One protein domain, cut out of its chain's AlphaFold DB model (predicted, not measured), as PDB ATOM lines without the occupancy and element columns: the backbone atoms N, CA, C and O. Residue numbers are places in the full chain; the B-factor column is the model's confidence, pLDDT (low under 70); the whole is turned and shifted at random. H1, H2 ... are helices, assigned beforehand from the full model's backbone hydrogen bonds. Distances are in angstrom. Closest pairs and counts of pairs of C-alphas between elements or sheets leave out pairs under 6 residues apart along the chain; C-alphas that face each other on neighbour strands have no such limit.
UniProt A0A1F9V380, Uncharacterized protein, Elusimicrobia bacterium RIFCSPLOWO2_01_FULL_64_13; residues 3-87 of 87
ATOM      1  N   GLY A   3     -54.980  -2.366  40.512       84.81
ATOM      2  CA  GLY A   3     -56.296  -3.007  40.360       84.81
ATOM      3  C   GLY A   3     -57.407  -2.116  39.795       84.81
ATOM      4  O   GLY A   3     -58.385  -2.659  39.306       84.81
ATOM      5  N   GLY A   4     -57.263  -0.785  39.815       89.69
ATOM      6  CA  GLY A   4     -58.207   0.101  39.120       89.69
ATOM      7  C   GLY A   4     -58.108  -0.064  37.602       89.69
ATOM      8  O   GLY A   4     -59.104  -0.359  36.949       89.69
ATOM      9  N   ALA A   5     -56.884   0.012  37.070       93.00
ATOM     10  CA  ALA A   5     -56.612  -0.210  35.653       93.00
ATOM     11  C   ALA A   5     -56.977  -1.640  35.217       93.00
ATOM     12  O   ALA A   5     -57.568  -1.833  34.159       93.00
ATOM     13  N   ILE A   6     -56.687  -2.645  36.051       94.19
ATOM     14  CA  ILE A   6     -57.052  -4.040  35.751       94.19
ATOM     15  C   ILE A   6     -58.580  -4.208  35.723       94.19
ATOM     16  O   ILE A   6     -59.110  -4.792  34.780       94.19
ATOM     17  N   SER A   7     -59.295  -3.654  36.710       94.62
ATOM     18  CA  SER A   7     -60.762  -3.709  36.774       94.62
ATOM     19  C   SER A   7     -61.415  -3.089  35.540       94.62
ATOM     20  O   SER A   7     -62.367  -3.650  35.001       94.62
ATOM     21  N   GLU A   8     -60.886  -1.963  35.066       95.75
ATOM     22  CA  GLU A   8     -61.367  -1.303  33.857       95.75
ATOM     23  C   GLU A   8     -61.179  -2.172  32.608       95.75
ATOM     24  O   GLU A   8     -62.120  -2.338  31.831       95.75
ATOM     25  N   VAL A   9     -60.009  -2.796  32.445       96.75
ATOM     26  CA  VAL A   9     -59.751  -3.714  31.326       96.75
ATOM     27  C   VAL A   9     -60.689  -4.923  31.371       96.75
ATOM     28  O   VAL A   9     -61.250  -5.292  30.338       96.75
ATOM     29  N   CYS A  10     -60.894  -5.526  32.544       96.31
ATOM     30  CA  CYS A  10     -61.807  -6.657  32.713       96.31
ATOM     31  C   CYS A  10     -63.255  -6.276  32.392       96.31
ATOM     32  O   CYS A  10     -63.915  -6.979  31.625       96.31
ATOM     33  N   ARG A  11     -63.720  -5.122  32.894       96.12
ATOM     34  CA  ARG A  11     -65.054  -4.580  32.604       96.12
ATOM     35  C   ARG A  11     -65.265  -4.391  31.104       96.12
ATOM     36  O   ARG A  11     -66.278  -4.835  30.576       96.12
ATOM     37  N   ASN A  12     -64.294  -3.797  30.411       97.44
ATOM     38  CA  ASN A  12     -64.377  -3.552  28.967       97.44
ATOM     39  C   ASN A  12     -64.383  -4.847  28.136       97.44
ATOM     40  O   ASN A  12     -64.818  -4.836  26.988       97.44
ATOM     41  N   ARG A  13     -63.909  -5.962  28.699       97.19
ATOM     42  CA  ARG A  13     -63.878  -7.281  28.049       97.19
ATOM     43  C   ARG A  13     -64.992  -8.224  28.509       97.19
ATOM     44  O   ARG A  13     -64.997  -9.377  28.094       97.19
ATOM     45  N   GLY A  14     -65.905  -7.768  29.370       96.56
ATOM     46  CA  GLY A  14     -66.957  -8.618  29.936       96.56
ATOM     47  C   GLY A  14     -66.428  -9.752  30.823       96.56
ATOM     48  O   GLY A  14     -67.101 -10.763  30.985       96.56
ATOM     49  N   VAL A  15     -65.222  -9.606  31.384       97.25
ATOM     50  CA  VAL A  15     -64.601 -10.602  32.266       97.25
ATOM     51  C   VAL A  15     -64.947 -10.258  33.719       97.25
ATOM     52  O   VAL A  15     -64.593  -9.160  34.166       97.25
ATOM     53  N   PRO A  16     -65.607 -11.154  34.479       94.38
ATOM     54  CA  PRO A  16     -65.807 -10.967  35.912       94.38
ATOM     55  C   PRO A  16     -64.470 -10.758  36.625       94.38
ATOM     56  O   PRO A  16     -63.501 -11.476  36.378       94.38
ATOM     57  N   PHE A  17     -64.408  -9.764  37.506       94.19
ATOM     58  CA  PHE A  17     -63.175  -9.376  38.180       94.19
ATOM     59  C   PHE A  17     -63.404  -9.191  39.673       94.19
ATOM     60  O   PHE A  17     -64.292  -8.447  40.086       94.19
ATOM     61  N   CYS A  18     -62.548  -9.824  40.470       90.81
ATOM     62  CA  CYS A  18     -62.454  -9.621  41.907       90.81
ATOM     63  C   CYS A  18     -61.002  -9.283  42.258       90.81
ATOM     64  O   CYS A  18     -60.075  -9.951  41.801       90.81
ATOM     65  N   ALA A  19     -60.800  -8.240  43.066       90.81
ATOM     66  CA  ALA A  19     -59.494  -7.882  43.599       90.81
ATOM     67  C   ALA A  19     -59.507  -8.013  45.117       90.81
ATOM     68  O   ALA A  19     -60.208  -7.270  45.803       90.81
ATOM     69  N   VAL A  20     -58.663  -8.900  45.637       89.38
ATOM     70  CA  VAL A  20     -58.396  -9.003  47.071       89.38
ATOM     71  C   VAL A  20     -57.116  -8.231  47.371       89.38
ATOM     72  O   VAL A  20     -56.099  -8.399  46.698       89.38
ATOM     73  N   ARG A  21     -57.167  -7.342  48.364       89.50
ATOM     74  CA  ARG A  21     -56.018  -6.547  48.804       89.50
ATOM     75  C   ARG A  21     -55.877  -6.628  50.309       89.50
ATOM     76  O   ARG A  21     -56.868  -6.565  51.030       89.50
ATOM     77  N   THR A  22     -54.637  -6.687  50.773       90.12
ATOM     78  CA  THR A  22     -54.292  -6.478  52.177       90.12
ATOM     79  C   THR A  22     -53.586  -5.143  52.351       90.12
ATOM     80  O   THR A  22     -52.990  -4.602  51.421       90.12
ATOM     81  N   VAL A  23     -53.701  -4.583  53.552       88.12
ATOM     82  CA  VAL A  23     -53.090  -3.301  53.903       88.12
ATOM     83  C   VAL A  23     -51.702  -3.571  54.484       88.12
ATOM     84  O   VAL A  23     -51.589  -4.149  55.565       88.12
ATOM     85  N   SER A  24     -50.651  -3.190  53.755       85.25
ATOM     86  CA  SER A  24     -49.247  -3.261  54.194       85.25
ATOM     87  C   SER A  24     -48.793  -2.024  54.967       85.25
ATOM     88  O   SER A  24     -47.893  -2.117  55.800       85.25
ATOM     89  N   ASP A  25     -49.417  -0.881  54.709       86.94
ATOM     90  CA  ASP A  25     -49.036   0.436  55.207       86.94
ATOM     91  C   ASP A  25     -50.268   1.349  55.288       86.94
ATOM     92  O   ASP A  25     -51.286   1.114  54.631       86.94
ATOM     93  N   SER A  26     -50.207   2.364  56.150       85.69
ATOM     94  CA  SER A  26     -51.261   3.381  56.245       85.69
ATOM     95  C   SER A  26     -51.013   4.517  55.258       85.69
ATOM     96  O   SER A  26     -49.867   4.831  54.959       85.69
ATOM     97  N   ARG A  27     -52.079   5.209  54.839       80.94
ATOM     98  CA  ARG A  27     -52.001   6.331  53.888       80.94
ATOM     99  C   ARG A  27     -51.000   7.420  54.293       80.94
ATOM    100  O   ARG A  27     -50.340   7.971  53.422       80.94
ATOM    101  N   ASP A  28     -50.894   7.695  55.590       84.62
ATOM    102  CA  ASP A  28     -50.031   8.747  56.141       84.62
ATOM    103  C   ASP A  28     -48.672   8.212  56.628       84.62
ATOM    104  O   ASP A  28     -47.930   8.914  57.308       84.62
ATOM    105  N   GLN A  29     -48.347   6.945  56.342       81.44
ATOM    106  CA  GLN A  29     -47.049   6.390  56.706       81.44
ATOM    107  C   GLN A  29     -45.981   6.892  55.738       81.44
ATOM    108  O   GLN A  29     -46.046   6.632  54.537       81.44
ATOM    109  N   ASP A  30     -44.943   7.523  56.281       84.69
ATOM    110  CA  ASP A  30     -43.762   7.856  55.498       84.69
ATOM    111  C   ASP A  30     -43.076   6.584  54.986       84.69
ATOM    112  O   ASP A  30     -42.724   5.671  55.742       84.69
ATOM    113  N   ILE A  31     -42.885   6.535  53.668       86.12
ATOM    114  CA  ILE A  31     -42.183   5.446  52.994       86.12
ATOM    115  C   ILE A  31     -40.682   5.771  52.974       86.12
ATOM    116  O   ILE A  31     -40.296   6.784  52.378       86.12
ATOM    117  N   PRO A  32     -39.821   4.909  53.552       89.75
ATOM    118  CA  PRO A  32     -38.373   5.093  53.544       89.75
ATOM    119  C   PRO A  32     -37.826   5.293  52.135       89.75
ATOM    120  O   PRO A  32     -38.206   4.586  51.198       89.75
ATOM    121  N   ALA A  33     -36.879   6.213  51.976       88.38
ATOM    122  CA  ALA A  33     -36.424   6.599  50.644       88.38
ATOM    123  C   ALA A  33     -35.741   5.460  49.878       88.38
ATOM    124  O   ALA A  33     -35.904   5.363  48.663       88.38
ATOM    125  N   ALA A  34     -35.053   4.564  50.593       90.19
ATOM    126  CA  ALA A  34     -34.406   3.391  50.013       90.19
ATOM    127  C   ALA A  34     -35.389   2.505  49.227       90.19
ATOM    128  O   ALA A  34     -35.009   1.921  48.216       90.19
ATOM    129  N   VAL A  35     -36.670   2.457  49.619       90.06
ATOM    130  CA  VAL A  35     -37.708   1.656  48.942       90.06
ATOM    131  C   VAL A  35     -37.892   2.083  47.483       90.06
ATOM    132  O   VAL A  35     -38.170   1.244  46.631       90.06
ATOM    133  N   ARG A  36     -37.672   3.366  47.163       89.38
ATOM    134  CA  ARG A  36     -37.759   3.883  45.784       89.38
ATOM    135  C   ARG A  36     -36.661   3.340  44.868       89.38
ATOM    136  O   ARG A  36     -36.819   3.368  43.654       89.38
ATOM    137  N   SER A  37     -35.574   2.850  45.454       92.31
ATOM    138  CA  SER A  37     -34.410   2.295  44.761       92.31
ATOM    139  C   SER A  37     -34.474   0.767  44.632       92.31
ATOM    140  O   SER A  37     -33.490   0.142  44.228       92.31
ATOM    141  N   LEU A  38     -35.604   0.148  44.996       91.06
ATOM    142  CA  LEU A  38     -35.838  -1.275  44.772       91.06
ATOM    143  C   LEU A  38     -36.011  -1.564  43.281       91.06
ATOM    144  O   LEU A  38     -36.725  -0.863  42.566       91.06
ATOM    145  N   GLY A  39     -35.356  -2.628  42.828       88.94
ATOM    146  CA  GLY A  39     -35.506  -3.141  41.476       88.94
ATOM    147  C   GLY A  39     -36.802  -3.938  41.285       88.94
ATOM    148  O   GLY A  39     -37.605  -4.090  42.216       88.94
ATOM    149  N   PRO A  40     -37.002  -4.496  40.077       85.88
ATOM    150  CA  PRO A  40     -38.129  -5.371  39.775       85.88
ATOM    151  C   PRO A  40     -38.282  -6.483  40.818       85.88
ATOM    152  O   PRO A  40     -37.297  -7.074  41.260       85.88
ATOM    153  N   GLY A  41     -39.519  -6.747  41.242       83.00
ATOM    154  CA  GLY A  41     -39.807  -7.756  42.268       83.00
ATOM    155  C   GLY A  41     -39.358  -7.385  43.688       83.00
ATOM    156  O   GLY A  41     -39.384  -8.243  44.564       83.00
ATOM    157  N   GLY A  42     -38.947  -6.137  43.939       85.25
ATOM    158  CA  GLY A  42     -38.497  -5.704  45.266       85.25
ATOM    159  C   GLY A  42     -37.070  -6.139  45.602       85.25
ATOM    160  O   GLY A  42     -36.716  -6.219  46.777       85.25
ATOM    161  N   VAL A  43     -36.247  -6.436  44.592       90.38
ATOM    162  CA  VAL A  43     -34.851  -6.845  44.791       90.38
ATOM    163  C   VAL A  43     -33.983  -5.614  45.104       90.38
ATOM    164  O   VAL A  43     -33.970  -4.663  44.317       90.38
ATOM    165  N   PRO A  44     -33.243  -5.593  46.230       90.81
ATOM    166  CA  PRO A  44     -32.378  -4.471  46.574       90.81
ATOM    167  C   PRO A  44     -31.114  -4.455  45.705       90.81
ATOM    168  O   PRO A  44     -30.362  -5.426  45.661       90.81
ATOM    169  N   GLY A  45     -30.860  -3.330  45.034       92.81
ATOM    170  CA  GLY A  45     -29.612  -3.072  44.308       92.81
ATOM    171  C   GLY A  45     -28.593  -2.275  45.133       92.81
ATOM    172  O   GLY A  45     -28.855  -1.881  46.266       92.81
ATOM    173  N   GLY A  46     -27.433  -1.953  44.550       93.44
ATOM    174  CA  GLY A  46     -26.414  -1.138  45.232       93.44
ATOM    175  C   GLY A  46     -26.926   0.241  45.673       93.44
ATOM    176  O   GLY A  46     -26.600   0.712  46.760       93.44
ATOM    177  N   ARG A  47     -27.808   0.859  44.873       92.06
ATOM    178  CA  ARG A  47     -28.416   2.155  45.202       92.06
ATOM    179  C   ARG A  47     -29.307   2.096  46.446       92.06
ATOM    180  O   ARG A  47     -29.268   3.023  47.246       92.06
ATOM    181  N   PHE A  48     -30.036   0.994  46.639       94.25
ATOM    182  CA  PHE A  48     -30.846   0.767  47.838       94.25
ATOM    183  C   PHE A  48     -29.987   0.833  49.105       94.25
ATOM    184  O   PHE A  48     -30.324   1.552  50.041       94.25
ATOM    185  N   TRP A  49     -28.852   0.129  49.116       93.56
ATOM    186  CA  TRP A  49     -27.959   0.099  50.275       93.56
ATOM    187  C   TRP A  49     -27.302   1.453  50.538       93.56
ATOM    188  O   TRP A  49     -27.209   1.862  51.691       93.56
ATOM    189  N   LEU A  50     -26.910   2.178  49.487       94.12
ATOM    190  CA  LEU A  50     -26.383   3.537  49.621       94.12
ATOM    191  C   LEU A  50     -27.409   4.486  50.253       94.12
ATOM    192  O   LEU A  50     -27.084   5.182  51.214       94.12
ATOM    193  N   ASP A  51     -28.648   4.485  49.752       91.94
ATOM    194  CA  ASP A  51     -29.717   5.336  50.282       91.94
ATOM    195  C   ASP A  51     -30.092   4.949  51.723       91.94
ATOM    196  O   ASP A  51     -30.372   5.823  52.543       91.94
ATOM    197  N   LEU A  52     -30.049   3.653  52.052       93.00
ATOM    198  CA  LEU A  52     -30.317   3.155  53.399       93.00
ATOM    199  C   LEU A  52     -29.222   3.565  54.392       93.00
ATOM    200  O   LEU A  52     -29.527   4.062  55.475       93.00
ATOM    201  N   CYS A  53     -27.949   3.392  54.033       93.56
ATOM    202  CA  CYS A  53     -26.821   3.766  54.888       93.56
ATOM    203  C   CYS A  53     -26.730   5.285  55.096       93.56
ATOM    204  O   CYS A  53     -26.358   5.731  56.177       93.56
ATOM    205  N   ALA A  54     -27.110   6.083  54.094       94.50
ATOM    206  CA  ALA A  54     -27.116   7.541  54.190       94.50
ATOM    207  C   ALA A  54     -28.216   8.099  55.117       94.50
ATOM    208  O   ALA A  54     -28.174   9.279  55.467       94.50
ATOM    209  N   ARG A  55     -29.215   7.287  55.499       91.88
ATOM    210  CA  ARG A  55     -30.394   7.719  56.274       91.88
ATOM    211  C   ARG A  55     -30.696   6.764  57.433       91.88
ATOM    212  O   ARG A  55     -31.676   6.025  57.380       91.88
ATOM    213  N   PRO A  56     -29.910   6.800  58.523       90.62
ATOM    214  CA  PRO A  56     -30.144   5.938  59.685       90.62
ATOM    215  C   PRO A  56     -31.517   6.141  60.342       90.62
ATOM    216  O   PRO A  56     -32.084   5.195  60.885       90.62
ATOM    217  N   GLY A  57     -32.098   7.343  60.239       90.44
ATOM    218  CA  GLY A  57     -33.456   7.626  60.726       90.44
ATOM    219  C   GLY A  57     -34.553   6.805  60.031       90.44
ATOM    220  O   GLY A  57     -35.580   6.517  60.642       90.44
ATOM    221  N   ASP A  58     -34.312   6.346  58.801       91.44
ATOM    222  CA  ASP A  58     -35.280   5.572  58.017       91.44
ATOM    223  C   ASP A  58     -35.298   4.082  58.406       91.44
ATOM    224  O   ASP A  58     -36.203   3.346  58.008       91.44
ATOM    225  N   TRP A  59     -34.321   3.600  59.185       93.12
ATOM    226  CA  TRP A  59     -34.134   2.166  59.444       93.12
ATOM    227  C   TRP A  59     -35.307   1.543  60.196       93.12
ATOM    228  O   TRP A  59     -35.781   0.466  59.831       93.12
ATOM    229  N   MET A  60     -35.812   2.233  61.222       91.50
ATOM    230  CA  MET A  60     -36.968   1.759  61.984       91.50
ATOM    231  C   MET A  60     -38.232   1.748  61.115       91.50
ATOM    232  O   MET A  60     -39.011   0.794  61.175       91.50
ATOM    233  N   GLY A  61     -38.405   2.767  60.268       90.62
ATOM    234  CA  GLY A  61     -39.498   2.838  59.298       90.62
ATOM    235  C   GLY A  61     -39.442   1.693  58.288       90.62
ATOM    236  O   GLY A  61     -40.458   1.046  58.032       90.62
ATOM    237  N   LEU A  62     -38.248   1.373  57.783       92.19
ATOM    238  CA  LEU A  62     -38.030   0.252  56.873       92.19
ATOM    239  C   LEU A  62     -38.314  -1.089  57.544       92.19
ATOM    240  O   LEU A  62     -38.983  -1.936  56.955       92.19
ATOM    241  N   TRP A  63     -37.853  -1.282  58.780       91.88
ATOM    242  CA  TRP A  63     -38.115  -2.510  59.523       91.88
ATOM    243  C   TRP A  63     -39.611  -2.695  59.798       91.88
ATOM    244  O   TRP A  63     -40.155  -3.777  59.570       91.88
ATOM    245  N   ARG A  64     -40.302  -1.624  60.210       91.94
ATOM    246  CA  ARG A  64     -41.756  -1.627  60.410       91.94
ATOM    247  C   ARG A  64     -42.494  -1.944  59.113       91.94
ATOM    248  O   ARG A  64     -43.377  -2.795  59.123       91.94
ATOM    249  N   LEU A  65     -42.121  -1.300  58.007       92.00
ATOM    250  CA  LEU A  65     -42.705  -1.567  56.696       92.00
ATOM    251  C   LEU A  65     -42.482  -3.029  56.284       92.00
ATOM    252  O   LEU A  65     -43.425  -3.701  55.886       92.00
ATOM    253  N   ALA A  66     -41.273  -3.566  56.461       91.56
ATOM    254  CA  ALA A  66     -40.975  -4.964  56.161       91.56
ATOM    255  C   ALA A  66     -41.816  -5.935  57.008       91.56
ATOM    256  O   ALA A  66     -42.345  -6.918  56.482       91.56
ATOM    257  N   ALA A  67     -41.969  -5.666  58.307       93.31
ATOM    258  CA  ALA A  67     -42.793  -6.472  59.201       93.31
ATOM    259  C   ALA A  67     -44.279  -6.437  58.802       93.31
ATOM    260  O   ALA A  67     -44.908  -7.493  58.687       93.31
ATOM    261  N   SER A  68     -44.823  -5.247  58.538       92.75
ATOM    262  CA  SER A  68     -46.216  -5.078  58.118       92.75
ATOM    263  C   SER A  68     -46.484  -5.715  56.758       92.75
ATOM    264  O   SER A  68     -47.454  -6.458  56.628       92.75
ATOM    265  N   SER A  69     -45.592  -5.545  55.779       91.62
ATOM    266  CA  SER A  69     -45.709  -6.180  54.461       91.62
ATOM    267  C   SER A  69     -45.667  -7.705  54.549       91.62
ATOM    268  O   SER A  69     -46.476  -8.382  53.919       91.62
ATOM    269  N   ARG A  70     -44.789  -8.278  55.389       92.88
ATOM    270  CA  ARG A  70     -44.769  -9.733  55.635       92.88
ATOM    271  C   ARG A  70     -46.075 -10.220  56.255       92.88
ATOM    272  O   ARG A  70     -46.584 -11.266  55.859       92.88
ATOM    273  N   LYS A  71     -46.621  -9.480  57.224       94.06
ATOM    274  CA  LYS A  71     -47.904  -9.812  57.858       94.06
ATOM    275  C   LYS A  71     -49.059  -9.726  56.857       94.06
ATOM    276  O   LYS A  71     -49.868 -10.646  56.790       94.06
ATOM    277  N   ALA A  72     -49.107  -8.662  56.059       93.19
ATOM    278  CA  ALA A  72     -50.108  -8.460  55.019       93.19
ATOM    279  C   ALA A  72     -50.064  -9.572  53.963       93.19
ATOM    280  O   ALA A  72     -51.115 -10.082  53.582       93.19
ATOM    281  N   GLY A  73     -48.863  -9.994  53.552       93.19
ATOM    282  CA  GLY A  73     -48.670 -11.122  52.642       93.19
ATOM    283  C   GLY A  73     -49.181 -12.439  53.226       93.19
ATOM    284  O   GLY A  73     -49.992 -13.104  52.596       93.19
ATOM    285  N   LYS A  74     -48.797 -12.777  54.465       95.00
ATOM    286  CA  LYS A  74     -49.279 -13.997  55.144       95.00
ATOM    287  C   LYS A  74     -50.800 -14.037  55.275       95.00
ATOM    288  O   LYS A  74     -51.409 -15.068  55.021       95.00
ATOM    289  N   ASN A  75     -51.409 -12.918  55.665       94.00
ATOM    290  CA  ASN A  75     -52.861 -12.826  55.792       94.00
ATOM    291  C   ASN A  75     -53.555 -12.970  54.434       94.00
ATOM    292  O   ASN A  75     -54.591 -13.622  54.357       94.00
ATOM    293  N   LEU A  76     -52.983 -12.386  53.375       93.38
ATOM    294  CA  LEU A  76     -53.516 -12.523  52.023       93.38
ATOM    295  C   LEU A  76     -53.455 -13.978  51.559       93.38
ATOM    296  O   LEU A  76     -54.470 -14.504  51.122       93.38
ATOM    297  N   SER A  77     -52.299 -14.631  51.706       93.44
ATOM    298  CA  SER A  77     -52.130 -16.047  51.367       93.44
ATOM    299  C   SER A  77     -53.128 -16.924  52.111       93.44
ATOM    300  O   SER A  77     -53.829 -17.696  51.476       93.44
ATOM    301  N   LYS A  78     -53.268 -16.731  53.428       93.31
ATOM    302  CA  LYS A  78     -54.211 -17.498  54.247       93.31
ATOM    303  C   LYS A  78     -55.652 -17.386  53.734       93.31
ATOM    304  O   LYS A  78     -56.315 -18.399  53.564       93.31
ATOM    305  N   ILE A  79     -56.125 -16.166  53.473       91.69
ATOM    306  CA  ILE A  79     -57.493 -15.949  52.981       91.69
ATOM    307  C   ILE A  79     -57.680 -16.525  51.574       91.69
ATOM    308  O   ILE A  79     -58.741 -17.061  51.275       91.69
ATOM    309  N   LEU A  80     -56.670 -16.426  50.707       91.56
ATOM    310  CA  LEU A  80     -56.741 -17.004  49.365       91.56
ATOM    311  C   LEU A  80     -56.763 -18.535  49.401       91.56
ATOM    312  O   LEU A  80     -57.533 -19.134  48.662       91.56
ATOM    313  N   GLU A  81     -55.964 -19.162  50.263       93.50
ATOM    314  CA  GLU A  81     -55.981 -20.613  50.478       93.50
ATOM    315  C   GLU A  81     -57.343 -21.080  51.005       93.50
ATOM    316  O   GLU A  81     -57.914 -22.023  50.467       93.50
ATOM    317  N   GLU A  82     -57.897 -20.388  52.004       91.69
ATOM    318  CA  GLU A  82     -59.237 -20.678  52.529       91.69
ATOM    319  C   GLU A  82     -60.315 -20.518  51.452       91.69
ATOM    320  O   GLU A  82     -61.196 -21.362  51.346       91.69
ATOM    321  N   TYR A  83     -60.235 -19.470  50.628       89.12
ATOM    322  CA  TYR A  83     -61.196 -19.229  49.553       89.12
ATOM    323  C   TYR A  83     -61.123 -20.293  48.447       89.12
ATOM    324  O   TYR A  83     -62.161 -20.729  47.965       89.12
ATOM    325  N   LEU A  84     -59.917 -20.717  48.056       90.06
ATOM    326  CA  LEU A  84     -59.713 -21.689  46.974       90.06
ATOM    327  C   LEU A  84     -59.988 -23.139  47.398       90.06
ATOM    328  O   LEU A  84     -60.377 -23.942  46.561       90.06
ATOM    329  N   CYS A  85     -59.764 -23.488  48.668       87.25
ATOM    330  CA  CYS A  85     -60.009 -24.836  49.194       87.25
ATOM    331  C   CYS A  85     -61.414 -25.019  49.798       87.25
ATOM    332  O   CYS A  85     -61.725 -26.111  50.271       87.25
ATOM    333  N   ALA A  86     -62.227 -23.960  49.863       75.56
ATOM    334  CA  ALA A  86     -63.615 -24.030  50.321       75.56
ATOM    335  C   ALA A  86     -64.607 -24.445  49.214       75.56
ATOM    336  O   ALA A  86     -65.792 -24.614  49.514       75.56
ATOM    337  N   GLU A  87     -64.134 -24.604  47.972       52.50
ATOM    338  CA  GLU A  87     -64.855 -25.238  46.852       52.50
ATOM    339  C   GLU A  87     -64.611 -26.755  46.813       52.50
ATOM    340  O   GLU A  87     -65.582 -27.487  46.508       52.50
TER     341      GLU A  87
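AT A GLANCE: This is residues 3 to 87 of the 87 residues of an uncharacterized protein of Elusimicrobia bacterium RIFCSPLOWO2_01_FULL_64_13 (UniProt A0A1F9V380). What shape is it? Long H4 makes the length, H2 and H3 make a small head near its beginning, and H1 lies apart. What is printed? There are 85 residues with helices H1 to H4 in order, all helix in class, loose with a radius of gyration of the C-alphas of 16.9 A, and spans of 49 by 29 by 25 A.

IN THESE COORDINATES: Where is H1? H1, residues 3 to 12, begins with C-alpha 3 at (-56.296, -3.007, 40.360). What follows? H2 is residues 33 to 37, H3 46 to 53, and H4 56 to 85, 44.1 A long.

HOW THE PARTS SIT: What touches? H2 and H3 touch, with closest C-alphas, Ala 34 and Phe 48, 4.9 A apart. And backbones? Every O i to N i+4 pair is within hydrogen-bond range in H1 and H3, 24 of 26 in H4, and 0 of 1 in H2, against 2 of 2 O i to N i+3.

THE WHOLE: Which links are long? H1 to H2 is long, 20 residues. Any cut or low confidence? The printed part has no cut, and pLDDT is under 70 at residue 87.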